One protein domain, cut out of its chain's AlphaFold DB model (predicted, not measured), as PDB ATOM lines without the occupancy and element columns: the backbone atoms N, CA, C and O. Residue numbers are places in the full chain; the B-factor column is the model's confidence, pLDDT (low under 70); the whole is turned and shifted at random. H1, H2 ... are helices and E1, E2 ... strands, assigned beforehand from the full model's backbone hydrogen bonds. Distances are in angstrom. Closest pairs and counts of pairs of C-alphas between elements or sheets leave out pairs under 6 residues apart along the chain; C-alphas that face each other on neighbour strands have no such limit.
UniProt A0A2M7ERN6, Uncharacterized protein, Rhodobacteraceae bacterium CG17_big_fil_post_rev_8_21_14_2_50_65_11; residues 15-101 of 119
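AT A GLANCE: This is residues 15 to 101 of the 119 residues of an uncharacterized protein of Rhodobacteraceae bacterium CG17_big_fil_post_rev_8_21_14_2_50_65_11 (UniProt A0A2M7ERN6). The picture is one twisted, curled sheet of four strands, E1, E2, E4 and E5, with the short helix H1 over one face, running along the strands. On that same side, near one end of the sheet, a two-strand ribbon, E3 and E6, slopes away from it, and E3 leads straight into H1. A long loop, residues 81 to 96, runs from E5 round to E6. The printed part has 87 residues, with one named helix and six named strands along the chain as E1 E2 E3 H1 E4 E5 E6; the four-strand sheet runs E1 E2 E4 E5 and is mixed, the pair E3 and E6 is antiparallel, and the class is mixed, helices and strands, with under half of the residues in named elements. The whole is compact, with a radius of gyration of the C-alphas of 12.1 A and spans of 35 by 25 by 23 A.

HOW THE PARTS SIT: Start at E1, residues 25 to 28, an edge strand that forms a hairpin with E2, residues 34 to 39; look for N 27 and O 35, 2.9 A apart. E2 is parallel to E4, residues 64 to 70, at 18 degrees, with N 36 and O 65 at 2.8 A. E4 makes a hairpin with the other edge strand, E5, residues 75 to 80, where N 68 and O 77 are 2.8 A apart. This sheet is twisted, its C-alphas lying up to 4.3 A off the best plane. E3, residues 47 to 50, comes nearest to E2 at the C-alphas of Cys 38 and Val 49, 6.1 A apart. Its antiparallel neighbour is E6, residues 97 to 100, with N 49 and O 98 at 2.8 A. H1, residues 51 to 58, is on the four-strand sheet at a height of 9.6 A; it lies over E2, but only just not over E4, on which 2 of its 8 C-alphas fall. On the local plane it stands at 4 degrees to E2, along the strands; their closest C-alphas, Leu 36 and Leu 57, are 7.3 A apart. In H1 every O i to N i+4 pair is within hydrogen-bond range. E1 and E6 are apart.

IN THESE COORDINATES: Find C-alpha 25 at (257.714, 276.626, 225.691), where E1 begins, 10.4 A long. E2 then spans 16.1 A and E3 9.8 A. H1 starts at C-alpha 51, (268.360, 268.308, 227.802), and measures 10.5 A. E4, the longest strand, spans 20.3 A, E5 15.7 A, and E6 9.8 A, ending at C-alpha 100, (272.770, 278.602, 233.161).

THE WHOLE: The C-alphas farthest apart are those of His 31 and Pro 43, 35.1 A. The printed part has no cut. The link from E5 to E6, 16 residues, is long. Mean pLDDT of the printed part is 94.5, and no printed residue is under 70.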
ATOM      1  N   PHE A  15     253.865 277.766 219.626       95.75
ATOM      2  CA  PHE A  15     253.385 276.581 218.902       95.75
ATOM      3  C   PHE A  15     253.581 275.257 219.657       95.75
ATOM      4  O   PHE A  15     252.874 274.292 219.375       95.75
ATOM      5  N   ASN A  16     254.473 275.192 220.659       94.62
ATOM      6  CA  ASN A  16     254.649 273.991 221.487       94.62
ATOM      7  C   ASN A  16     254.785 274.323 222.985       94.62
ATOM      8  O   ASN A  16     255.581 275.167 223.394       94.62
ATOM      9  N   ARG A  17     253.999 273.638 223.826       94.12
ATOM     10  CA  ARG A  17     253.964 273.802 225.294       94.12
ATOM     11  C   ARG A  17     254.836 272.812 226.065       94.12
ATOM     12  O   ARG A  17     254.968 272.975 227.272       94.12
ATOM     13  N   ARG A  18     255.336 271.757 225.406       95.31
ATOM     14  CA  ARG A  18     256.171 270.698 226.001       95.31
ATOM     15  C   ARG A  18     257.196 270.143 224.993       95.31
ATOM     16  O   ARG A  18     257.140 268.959 224.649       95.31
ATOM     17  N   PRO A  19     258.128 270.971 224.492       95.06
ATOM     18  CA  PRO A  19     259.193 270.531 223.597       95.06
ATOM     19  C   PRO A  19     260.057 269.474 224.294       95.06
ATOM     20  O   PRO A  19     260.493 269.668 225.431       95.06
ATOM     21  N   GLY A  20     260.236 268.318 223.652       94.38
ATOM     22  CA  GLY A  20     260.927 267.170 224.250       94.38
ATOM     23  C   GLY A  20     260.295 266.654 225.554       94.38
ATOM     24  O   GLY A  20     261.000 266.104 226.396       94.38
ATOM     25  N   GLY A  21     258.996 266.898 225.784       93.62
ATOM     26  CA  GLY A  21     258.299 266.531 227.026       93.62
ATOM     27  C   GLY A  21     258.614 267.422 228.236       93.62
ATOM     28  O   GLY A  21     258.111 267.166 229.330       93.62
ATOM     29  N   SER A  22     259.420 268.470 228.051       93.88
ATOM     30  CA  SER A  22     259.828 269.395 229.111       93.88
ATOM     31  C   SER A  22     258.704 270.355 229.537       93.88
ATOM     32  O   SER A  22     257.593 270.330 229.006       93.88
ATOM     33  N   ARG A  23     258.990 271.223 230.517       92.56
ATOM     34  CA  ARG A  23     258.079 272.300 230.963       92.56
ATOM     35  C   ARG A  23     258.316 273.624 230.232       92.56
ATOM     36  O   ARG A  23     257.751 274.643 230.616       92.56
ATOM     37  N   HIS A  24     259.179 273.607 229.227       95.81
ATOM     38  CA  HIS A  24     259.588 274.769 228.455       95.81
ATOM     39  C   HIS A  24     258.562 275.059 227.368       95.81
ATOM     40  O   HIS A  24     257.721 274.220 227.051       95.81
ATOM     41  N   HIS A  25     258.607 276.249 226.784       97.50
ATOM     42  CA  HIS A  25     257.714 276.626 225.691       97.50
ATOM     43  C   HIS A  25     258.543 276.927 224.443       97.50
ATOM     44  O   HIS A  25     259.636 277.466 224.564       97.50
ATOM     45  N   ALA A  26     258.036 276.604 223.255       97.69
ATOM     46  CA  ALA A  26     258.707 276.927 221.999       97.69
ATOM     47  C   ALA A  26     257.872 277.875 221.137       97.69
ATOM     48  O   ALA A  26     256.655 277.704 220.999       97.69
ATOM     49  N   TYR A  27     258.552 278.851 220.553       98.19
ATOM     50  CA  TYR A  27     257.995 279.880 219.688       98.19
ATOM     51  C   TYR A  27     258.641 279.793 218.315       98.19
ATOM     52  O   TYR A  27     259.817 279.453 218.224       98.19
ATOM     53  N   GLU A  28     257.878 280.102 217.278       98.00
ATOM     54  CA  GLU A  28     258.363 280.179 215.902       98.00
ATOM     55  C   GLU A  28     258.130 281.596 215.376       98.00
ATOM     56  O   GLU A  28     257.028 282.126 215.553       98.00
ATOM     57  N   ASP A  29     259.161 282.224 214.812       96.81
ATOM     58  CA  ASP A  29     259.057 283.555 214.202       96.81
ATOM     59  C   ASP A  29     258.566 283.499 212.746       96.81
ATOM     60  O   ASP A  29     258.359 282.433 212.168       96.81
ATOM     61  N   GLY A  30     258.352 284.666 212.136       95.44
ATOM     62  CA  GLY A  30     257.893 284.776 210.749       95.44
ATOM     63  C   GLY A  30     258.881 284.249 209.700       95.44
ATOM     64  O   GLY A  30     258.499 284.108 208.539       95.44
ATOM     65  N   HIS A  31     260.122 283.948 210.089       94.81
ATOM     66  CA  HIS A  31     261.163 283.379 209.235       94.81
ATOM     67  C   HIS A  31     261.315 281.862 209.417       94.81
ATOM     68  O   HIS A  31     262.145 281.253 208.743       94.81
ATOM     69  N   GLY A  32     260.515 281.245 210.295       95.25
ATOM     70  CA  GLY A  32     260.606 279.822 210.613       95.25
ATOM     71  C   GLY A  32     261.737 279.485 211.588       95.25
ATOM     72  O   GLY A  32     262.099 278.318 211.716       95.25
ATOM     73  N   ASN A  33     262.320 280.474 212.274       97.31
ATOM     74  CA  ASN A  33     263.263 280.209 213.354       97.31
ATOM     75  C   ASN A  33     262.514 279.764 214.603       97.31
ATOM     76  O   ASN A  33     261.436 280.273 214.905       97.31
ATOM     77  N   VAL A  34     263.129 278.885 215.388       97.88
ATOM     78  CA  VAL A  34     262.541 278.344 216.612       97.88
ATOM     79  C   VAL A  34     263.304 278.840 217.833       97.88
ATOM     80  O   VAL A  34     264.511 278.637 217.954       97.88
ATOM     81  N   CYS A  35     262.584 279.424 218.790       97.94
ATOM     82  CA  CYS A  35     263.112 279.825 220.089       97.94
ATOM     83  C   CYS A  35     262.519 278.973 221.217       97.94
ATOM     84  O   CYS A  35     261.299 278.897 221.389       97.94
ATOM     85  N   LEU A  36     263.388 278.361 222.021       98.12
ATOM     86  CA  LEU A  36     263.027 277.661 223.248       98.12
ATOM     87  C   LEU A  36     263.079 278.619 224.445       98.12
ATOM     88  O   LEU A  36     264.151 279.027 224.888       98.12
ATOM     89  N   TRP A  37     261.922 278.933 225.019       97.69
ATOM     90  CA  TRP A  37     261.816 279.768 226.208       97.69
ATOM     91  C   TRP A  37     261.982 278.947 227.494       97.69
ATOM     92  O   TRP A  37     261.161 278.086 227.834       97.69
ATOM     93  N   CYS A  38     263.055 279.251 228.221       96.19
ATOM     94  CA  CYS A  38     263.461 278.645 229.480       96.19
ATOM     95  C   CYS A  38     263.253 279.646 230.625       96.19
ATOM     96  O   CYS A  38     264.029 280.589 230.798       96.19
ATOM     97  N   GLN A  39     262.206 279.442 231.424       95.06
ATOM     98  CA  GLN A  39     261.905 280.313 232.559       95.06
ATOM     99  C   GLN A  39     262.446 279.727 233.870       95.06
ATOM    100  O   GLN A  39     261.938 278.735 234.396       95.06
ATOM    101  N   GLY A  40     263.482 280.362 234.407       92.38
ATOM    102  CA  GLY A  40     264.062 280.098 235.713       92.38
ATOM    103  C   GLY A  40     263.237 280.692 236.855       92.38
ATOM    104  O   GLY A  40     262.584 281.727 236.725       92.38
ATOM    105  N   ARG A  41     263.286 280.011 238.001       91.00
ATOM    106  CA  ARG A  41     262.750 280.479 239.295       91.00
ATOM    107  C   ARG A  41     263.766 280.315 240.424       91.00
ATOM    108  O   ARG A  41     263.410 280.329 241.596       91.00
ATOM    109  N   SER A  42     265.020 280.069 240.057       90.62
ATOM    110  CA  SER A  42     266.096 279.901 241.020       90.62
ATOM    111  C   SER A  42     266.332 281.219 241.761       90.62
ATOM    112  O   SER A  42     266.413 282.254 241.088       90.62
ATOM    113  N   PRO A  43     266.494 281.204 243.096       88.75
ATOM    114  CA  PRO A  43     266.850 282.400 243.855       88.75
ATOM    115  C   PRO A  43     268.242 282.933 243.482       88.75
ATOM    116  O   PRO A  43     268.492 284.119 243.657       88.75
ATOM    117  N   TRP A  44     269.115 282.090 242.916       86.38
ATOM    118  CA  TRP A  44     270.437 282.478 242.407       86.38
ATOM    119  C   TRP A  44     270.386 283.175 241.041       86.38
ATOM    120  O   TRP A  44     271.400 283.641 240.544       86.38
ATOM    121  N   GLY A  45     269.204 283.276 240.427       91.25
ATOM    122  CA  GLY A  45     269.023 284.053 239.205       91.25
ATOM    123  C   GLY A  45     269.280 283.309 237.893       91.25
ATOM    124  O   GLY A  45     268.958 283.856 236.845       91.25
ATOM    125  N   GLY A  46     269.756 282.063 237.923       93.75
ATOM    126  CA  GLY A  46     269.914 281.229 236.725       93.75
ATOM    127  C   GLY A  46     268.641 280.519 236.239       93.75
ATOM    128  O   GLY A  46     267.603 280.498 236.916       93.75
ATOM    129  N   ALA A  47     268.706 279.896 235.065       95.69
ATOM    130  CA  ALA A  47     267.614 279.138 234.459       95.69
ATOM    131  C   ALA A  47     268.025 277.691 234.149       95.69
ATOM    132  O   ALA A  47     269.107 277.420 233.634       95.69
ATOM    133  N   ALA A  48     267.124 276.749 234.441       95.38
ATOM    134  CA  ALA A  48     267.301 275.349 234.074       95.38
ATOM    135  C   ALA A  48     266.829 275.108 232.632       95.38
ATOM    136  O   ALA A  48     265.695 275.441 232.267       95.38
ATOM    137  N   VAL A  49     267.673 274.469 231.831       96.75
ATOM    138  CA  VAL A  49     267.402 274.120 230.436       96.75
ATOM    139  C   VAL A  49     267.381 272.602 230.307       96.75
ATOM    140  O   VAL A  49     268.372 271.927 230.575       96.75
ATOM    141  N   SER A  50     266.228 272.049 229.937       97.31
ATOM    142  CA  SER A  50     266.050 270.598 229.830       97.31
ATOM    143  C   SER A  50     266.839 270.032 228.648       97.31
ATOM    144  O   SER A  50     266.714 270.526 227.526       97.31
ATOM    145  N   LEU A  51     267.592 268.951 228.870       97.31
ATOM    146  CA  LEU A  51     268.360 268.308 227.802       97.31
ATOM    147  C   LEU A  51     267.466 267.684 226.726       97.31
ATOM    148  O   LEU A  51     267.811 267.736 225.547       97.31
ATOM    149  N   SER A  52     266.298 267.151 227.098       97.38
ATOM    150  CA  SER A  52     265.345 266.619 226.119       97.38
ATOM    151  C   SER A  52     264.721 267.726 225.265       97.38
ATOM    152  O   SER A  52     264.492 267.527 224.074       97.38
ATOM    153  N   ALA A  53     264.503 268.915 225.838       97.56
ATOM    154  CA  ALA A  53     264.060 270.086 225.085       97.56
ATOM    155  C   ALA A  53     265.131 270.568 224.097       97.56
ATOM    156  O   ALA A  53     264.802 270.899 222.960       97.56
ATOM    157  N   LEU A  54     266.406 270.561 224.503       97.50
ATOM    158  CA  LEU A  54     267.524 270.888 223.615       97.50
ATOM    159  C   LEU A  54     267.676 269.866 222.487       97.50
ATOM    160  O   LEU A  54     267.879 270.255 221.343       97.50
ATOM    161  N   ALA A  55     267.551 268.569 222.779       97.38
ATOM    162  CA  ALA A  55     267.565 267.525 221.755       97.38
ATOM    163  C   ALA A  55     266.437 267.738 220.732       97.38
ATOM    164  O   ALA A  55     266.696 267.804 219.535       97.38
ATOM    165  N   TRP A  56     265.215 267.980 221.211       97.75
ATOM    166  CA  TRP A  56     264.074 268.313 220.357       97.75
ATOM    167  C   TRP A  56     264.308 269.570 219.499       97.75
ATOM    168  O   TRP A  56     263.936 269.587 218.323       97.75
ATOM    169  N   LEU A  57     264.923 270.617 220.068       97.81
ATOM    170  CA  LEU A  57     265.225 271.866 219.361       97.81
ATOM    171  C   LEU A  57     266.259 271.642 218.248       97.81
ATOM    172  O   LEU A  57     266.125 272.196 217.160       97.81
ATOM    173  N   ARG A  58     267.267 270.793 218.488       97.38
ATOM    174  CA  ARG A  58     268.298 270.452 217.491       97.38
ATOM    175  C   ARG A  58     267.728 269.784 216.247       97.38
ATOM    176  O   ARG A  58     268.286 269.976 215.172       97.38
ATOM    177  N   GLU A  59     266.622 269.063 216.383       97.12
ATOM    178  CA  GLU A  59     265.917 268.404 215.277       97.12
ATOM    179  C   GLU A  59     265.007 269.344 214.473       97.12
ATOM    180  O   GLU A  59     264.374 268.898 213.520       97.12
ATOM    181  N   ARG A  60     264.860 270.614 214.873       96.06
ATOM    182  CA  ARG A  60     264.029 271.573 214.135       96.06
ATOM    183  C   ARG A  60     264.759 272.107 212.904       96.06
ATOM    184  O   ARG A  60     265.990 272.203 212.894       96.06
ATOM    185  N   ASP A  61     263.974 272.484 211.905       93.12
ATOM    186  CA  ASP A  61     264.440 273.288 210.780       93.12
ATOM    187  C   ASP A  61     264.571 274.766 211.196       93.12
ATOM    188  O   ASP A  61     264.056 275.172 212.240       93.12
ATOM    189  N   GLY A  62     265.277 275.560 210.385       93.88
ATOM    190  CA  GLY A  62     265.499 276.987 210.642       93.88
ATOM    191  C   GLY A  62     266.562 277.289 211.707       93.88
ATOM    192  O   GLY A  62     267.283 276.403 212.185       93.88
ATOM    193  N   GLY A  63     266.689 278.574 212.057       96.31
ATOM    194  CA  GLY A  63     267.572 279.039 213.126       96.31
ATOM    195  C   GLY A  63     267.065 278.603 214.501       96.31
ATOM    196  O   GLY A  63     265.861 278.567 214.752       96.31
ATOM    197  N   LYS A  64     267.987 278.254 215.403       97.62
ATOM    198  CA  LYS A  64     267.676 277.670 216.717       97.62
ATOM    199  C   LYS A  64     268.158 278.603 217.806       97.62
ATOM    200  O   LYS A  64     269.349 278.876 217.896       97.62
ATOM    201  N   PHE A  65     267.237 279.028 218.653       97.75
ATOM    202  CA  PHE A  65     267.494 280.007 219.697       97.75
ATOM    203  C   PHE A  65     267.016 279.494 221.046       97.75
ATOM    204  O   PHE A  65     266.080 278.694 221.147       97.75
ATOM    205  N   VAL A  66     267.628 280.003 222.102       97.38
ATOM    206  CA  VAL A  66     267.213 279.788 223.482       97.38
ATOM    207  C   VAL A  66     266.979 281.153 224.105       97.38
ATOM    208  O   VAL A  66     267.833 282.028 224.021       97.38
ATOM    209  N   ARG A  67     265.817 281.342 224.733       96.94
ATOM    210  CA  ARG A  67     265.560 282.497 225.592       96.94
ATOM    211  C   ARG A  67     265.652 282.070 227.043       96.94
ATOM    212  O   ARG A  67     264.855 281.245 227.493       96.94
ATOM    213  N   LEU A  68     266.579 282.650 227.786       96.31
ATOM    214  CA  LEU A  68     266.760 282.422 229.211       96.31
ATOM    215  C   LEU A  68     266.137 283.592 229.964       96.31
ATOM    216  O   LEU A  68     266.519 284.735 229.753       96.31
ATOM    217  N   THR A  69     265.180 283.313 230.850       96.44
ATOM    218  CA  THR A  69     264.584 284.352 231.703       96.44
ATOM    219  C   THR A  69     264.610 283.941 233.161       96.44
ATOM    220  O   THR A  69     264.257 282.809 233.481       96.44
ATOM    221  N   ASN A  70     264.961 284.849 234.064       96.12
ATOM    222  CA  ASN A  70     264.736 284.686 235.495       96.12
ATOM    223  C   ASN A  70     264.638 286.072 236.165       96.12
ATOM    224  O   ASN A  70     265.605 286.841 236.128       96.12
ATOM    225  N   PRO A  71     263.513 286.390 236.835       91.25
ATOM    226  CA  PRO A  71     263.314 287.692 237.468       91.25
ATOM    227  C   PRO A  71     264.276 287.969 238.635       91.25
ATOM    228  O   PRO A  71     264.586 289.128 238.893       91.25
ATOM    229  N   HIS A  72     264.771 286.940 239.330       89.12
ATOM    230  CA  HIS A  72     265.681 287.106 240.468       89.12
ATOM    231  C   HIS A  72     267.097 287.513 240.038       89.12
ATOM    232  O   HIS A  72     267.756 288.264 240.747       89.12
ATOM    233  N   GLY A  73     267.546 287.045 238.870       80.44
ATOM    234  CA  GLY A  73     268.884 287.315 238.333       80.44
ATOM    235  C   GLY A  73     268.949 288.463 237.334       80.44
ATOM    236  O   GLY A  73     270.027 288.739 236.821       80.44
ATOM    237  N   LYS A  74     267.806 289.099 237.024       85.75
ATOM    238  CA  LYS A  74     267.652 290.009 235.871       85.75
ATOM    239  C   LYS A  74     268.125 289.370 234.556       85.75
ATOM    240  O   LYS A  74     268.648 290.054 233.688       85.75
ATOM    241  N   LEU A  75     267.948 288.057 234.444       91.38
ATOM    242  CA  LEU A  75     268.266 287.296 233.246       91.38
ATOM    243  C   LEU A  75     267.095 287.445 232.276       91.38
ATOM    244  O   LEU A  75     265.974 287.074 232.632       91.38
ATOM    245  N   ASP A  76     267.339 287.995 231.094       94.12
ATOM    246  CA  ASP A  76     266.407 288.000 229.961       94.12
ATOM    247  C   ASP A  76     267.212 288.101 228.665       94.12
ATOM    248  O   ASP A  76     267.363 289.174 228.092       94.12
ATOM    249  N   GLU A  77     267.777 286.972 228.251       93.81
ATOM    250  CA  GLU A  77     268.697 286.898 227.118       93.81
ATOM    251  C   GLU A  77     268.160 285.937 226.063       93.81
ATOM    252  O   GLU A  77     267.620 284.875 226.392       93.81
ATOM    253  N   VAL A  78     268.316 286.303 224.791       95.06
ATOM    254  CA  VAL A  78     268.031 285.444 223.637       95.06
ATOM    255  C   VAL A  78     269.336 285.213 222.901       95.06
ATOM    256  O   VAL A  78     269.952 286.165 222.435       95.06
ATOM    257  N   LEU A  79     269.724 283.952 222.767       94.44
ATOM    258  CA  LEU A  79     270.974 283.568 222.132       94.44
ATOM    259  C   LEU A  79     270.768 282.401 221.161       94.44
ATOM    260  O   LEU A  79     269.860 281.581 221.367       94.44
ATOM    261  N   PRO A  80     271.582 282.312 220.099       95.75
ATOM    262  CA  PRO A  80     271.694 281.113 219.282       95.75
ATOM    263  C   PRO A  80     272.016 279.873 220.130       95.75
ATOM    264  O   PRO A  80     272.690 279.946 221.157       95.75
ATOM    265  N   LEU A  81     271.508 278.710 219.723       95.56
ATOM    266  CA  LEU A  81     271.702 277.454 220.456       95.56
ATOM    267  C   LEU A  81     273.178 277.025 220.528       95.56
ATOM    268  O   LEU A  81     273.581 276.389 221.496       95.56
ATOM    269  N   ASP A  82     273.955 277.326 219.497       93.62
ATOM    270  CA  ASP A  82     275.396 277.077 219.407       93.62
ATOM    271  C   ASP A  82     276.231 278.002 220.302       93.62
ATOM    272  O   ASP A  82     277.352 277.649 220.650       93.62
ATOM    273  N   GLU A  83     275.666 279.127 220.738       93.50
ATOM    274  CA  GLU A  83     276.279 280.038 221.711       93.50
ATOM    275  C   GLU A  83     275.878 279.716 223.164       93.50
ATOM    276  O   GLU A  83     276.329 280.373 224.101       93.50
ATOM    277  N   LEU A  84     275.024 278.707 223.385       93.62
ATOM    278  CA  LEU A  84     274.609 278.310 224.730       93.62
ATOM    279  C   LEU A  84     275.808 277.740 225.513       93.62
ATOM    280  O   LEU A  84     276.416 276.778 225.039       93.62
ATOM    281  N   PRO A  85     276.117 278.251 226.725       92.69
ATOM    282  CA  PRO A  85     277.273 277.790 227.485       92.69
ATOM    283  C   PRO A  85     277.257 276.282 227.735       92.69
ATOM    284  O   PRO A  85     276.250 275.709 228.172       92.69
ATOM    285  N   GLU A  86     278.401 275.640 227.509       90.94
ATOM    286  CA  GLU A  86     278.586 274.236 227.849       90.94
ATOM    287  C   GLU A  86     278.599 274.059 229.370       90.94
ATOM    288  O   GLU A  86     279.338 274.721 230.101       90.94
ATOM    289  N   LYS A  87     277.752 273.153 229.860       94.44
ATOM    290  CA  LYS A  87     277.580 272.872 231.284       94.44
ATOM    291  C   LYS A  87     277.410 271.385 231.514       94.44
ATOM    292  O   LYS A  87     276.817 270.679 230.698       94.44
ATOM    293  N   GLU A  88     277.874 270.928 232.670       95.12
ATOM    294  CA  GLU A  88     277.654 269.550 233.093       95.12
ATOM    295  C   GLU A  88     276.157 269.274 233.320       95.12
ATOM    296  O   GLU A  88     275.477 270.056 234.004       95.12
ATOM    297  N   PRO A  89     275.627 268.164 232.774       96.62
ATOM    298  CA  PRO A  89     274.277 267.707 233.064       96.62
ATOM    299  C   PRO A  89     274.044 267.469 234.555       96.62
ATOM    300  O   PRO A  89     274.865 266.882 235.256       96.62
ATOM    301  N   ARG A  90     272.864 267.864 235.024       96.25
ATOM    302  CA  ARG A  90     272.350 267.609 236.369       96.25
ATOM    303  C   ARG A  90     271.043 266.838 236.270       96.25
ATOM    304  O   ARG A  90     270.258 267.057 235.349       96.25
ATOM    305  N   GLU A  91     270.777 265.986 237.251       95.62
ATOM    306  CA  GLU A  91     269.506 265.268 237.358       95.62
ATOM    307  C   GLU A  91     268.509 266.024 238.238       95.62
ATOM    308  O   GLU A  91     268.866 266.659 239.234       95.62
ATOM    309  N   GLY A  92     267.230 265.968 237.868       89.88
ATOM    310  CA  GLY A  92     266.154 266.622 238.602       89.88
ATOM    311  C   GLY A  92     264.801 265.967 238.356       89.88
ATOM    312  O   GLY A  92     264.643 265.102 237.501       89.88
ATOM    313  N   SER A  93     263.773 266.419 239.077       82.81
ATOM    314  CA  SER A  93     262.418 265.845 238.995       82.81
ATOM    315  C   SER A  93     261.764 265.934 237.606       82.81
ATOM    316  O   SER A  93     260.712 265.345 237.383       82.81
ATOM    317  N   GLY A  94     262.323 266.739 236.698       83.38
ATOM    318  CA  GLY A  94     261.875 266.895 235.312       83.38
ATOM    319  C   GLY A  94     262.773 266.202 234.284       83.38
ATOM    320  O   GLY A  94     262.626 266.488 233.100       83.38
ATOM    321  N   GLY A  95     263.697 265.343 234.730       92.62
ATOM    322  CA  GLY A  95     264.762 264.754 233.919       92.62
ATOM    323  C   GLY A  95     266.048 265.585 233.931       92.62
ATOM    324  O   GLY A  95     266.151 266.582 234.653       92.62
ATOM    325  N   ALA A  96     267.010 265.166 233.109       96.75
ATOM    326  CA  ALA A  96     268.315 265.800 233.001       96.75
ATOM    327  C   ALA A  96     268.233 267.228 232.429       96.75
ATOM    328  O   ALA A  96     267.500 267.512 231.470       96.75
ATOM    329  N   TYR A  97     269.012 268.137 233.006       96.50
ATOM    330  CA  TYR A  97     269.056 269.549 232.637       96.50
ATOM    331  C   TYR A  97     270.461 270.126 232.804       96.50
ATOM    332  O   TYR A  97     271.268 269.607 233.567       96.50
ATOM    333  N   ILE A  98     270.730 271.235 232.126       96.75
ATOM    334  CA  ILE A  98     271.845 272.127 232.455       96.75
ATOM    335  C   ILE A  98     271.311 273.370 233.149       96.75
ATOM    336  O   ILE A  98     270.149 273.747 232.969       96.75
ATOM    337  N   PHE A  99     272.146 273.997 233.965       95.44
ATOM    338  CA  PHE A  99     271.796 275.222 234.666       95.44
ATOM    339  C   PHE A  99     272.691 276.350 234.166       95.44
ATOM    340  O   PHE A  99     273.909 276.200 234.210       95.44
ATOM    341  N   ILE A 100     272.072 277.419 233.666       94.94
ATOM    342  CA  ILE A 100     272.770 278.602 233.161       94.94
ATOM    343  C   ILE A 100     272.574 279.733 234.158       94.94
ATOM    344  O   ILE A 100     271.439 280.163 234.388       94.94
ATOM    345  N   ASP A 101     273.667 280.203 234.737       92.00
ATOM    346  CA  ASP A 101     273.716 281.377 235.592       92.00
ATOM    347  C   ASP A 101     273.949 282.650 234.760       92.00
ATOM    348  O   ASP A 101     274.535 282.589 233.677       92.00
TER     349      ASP A 101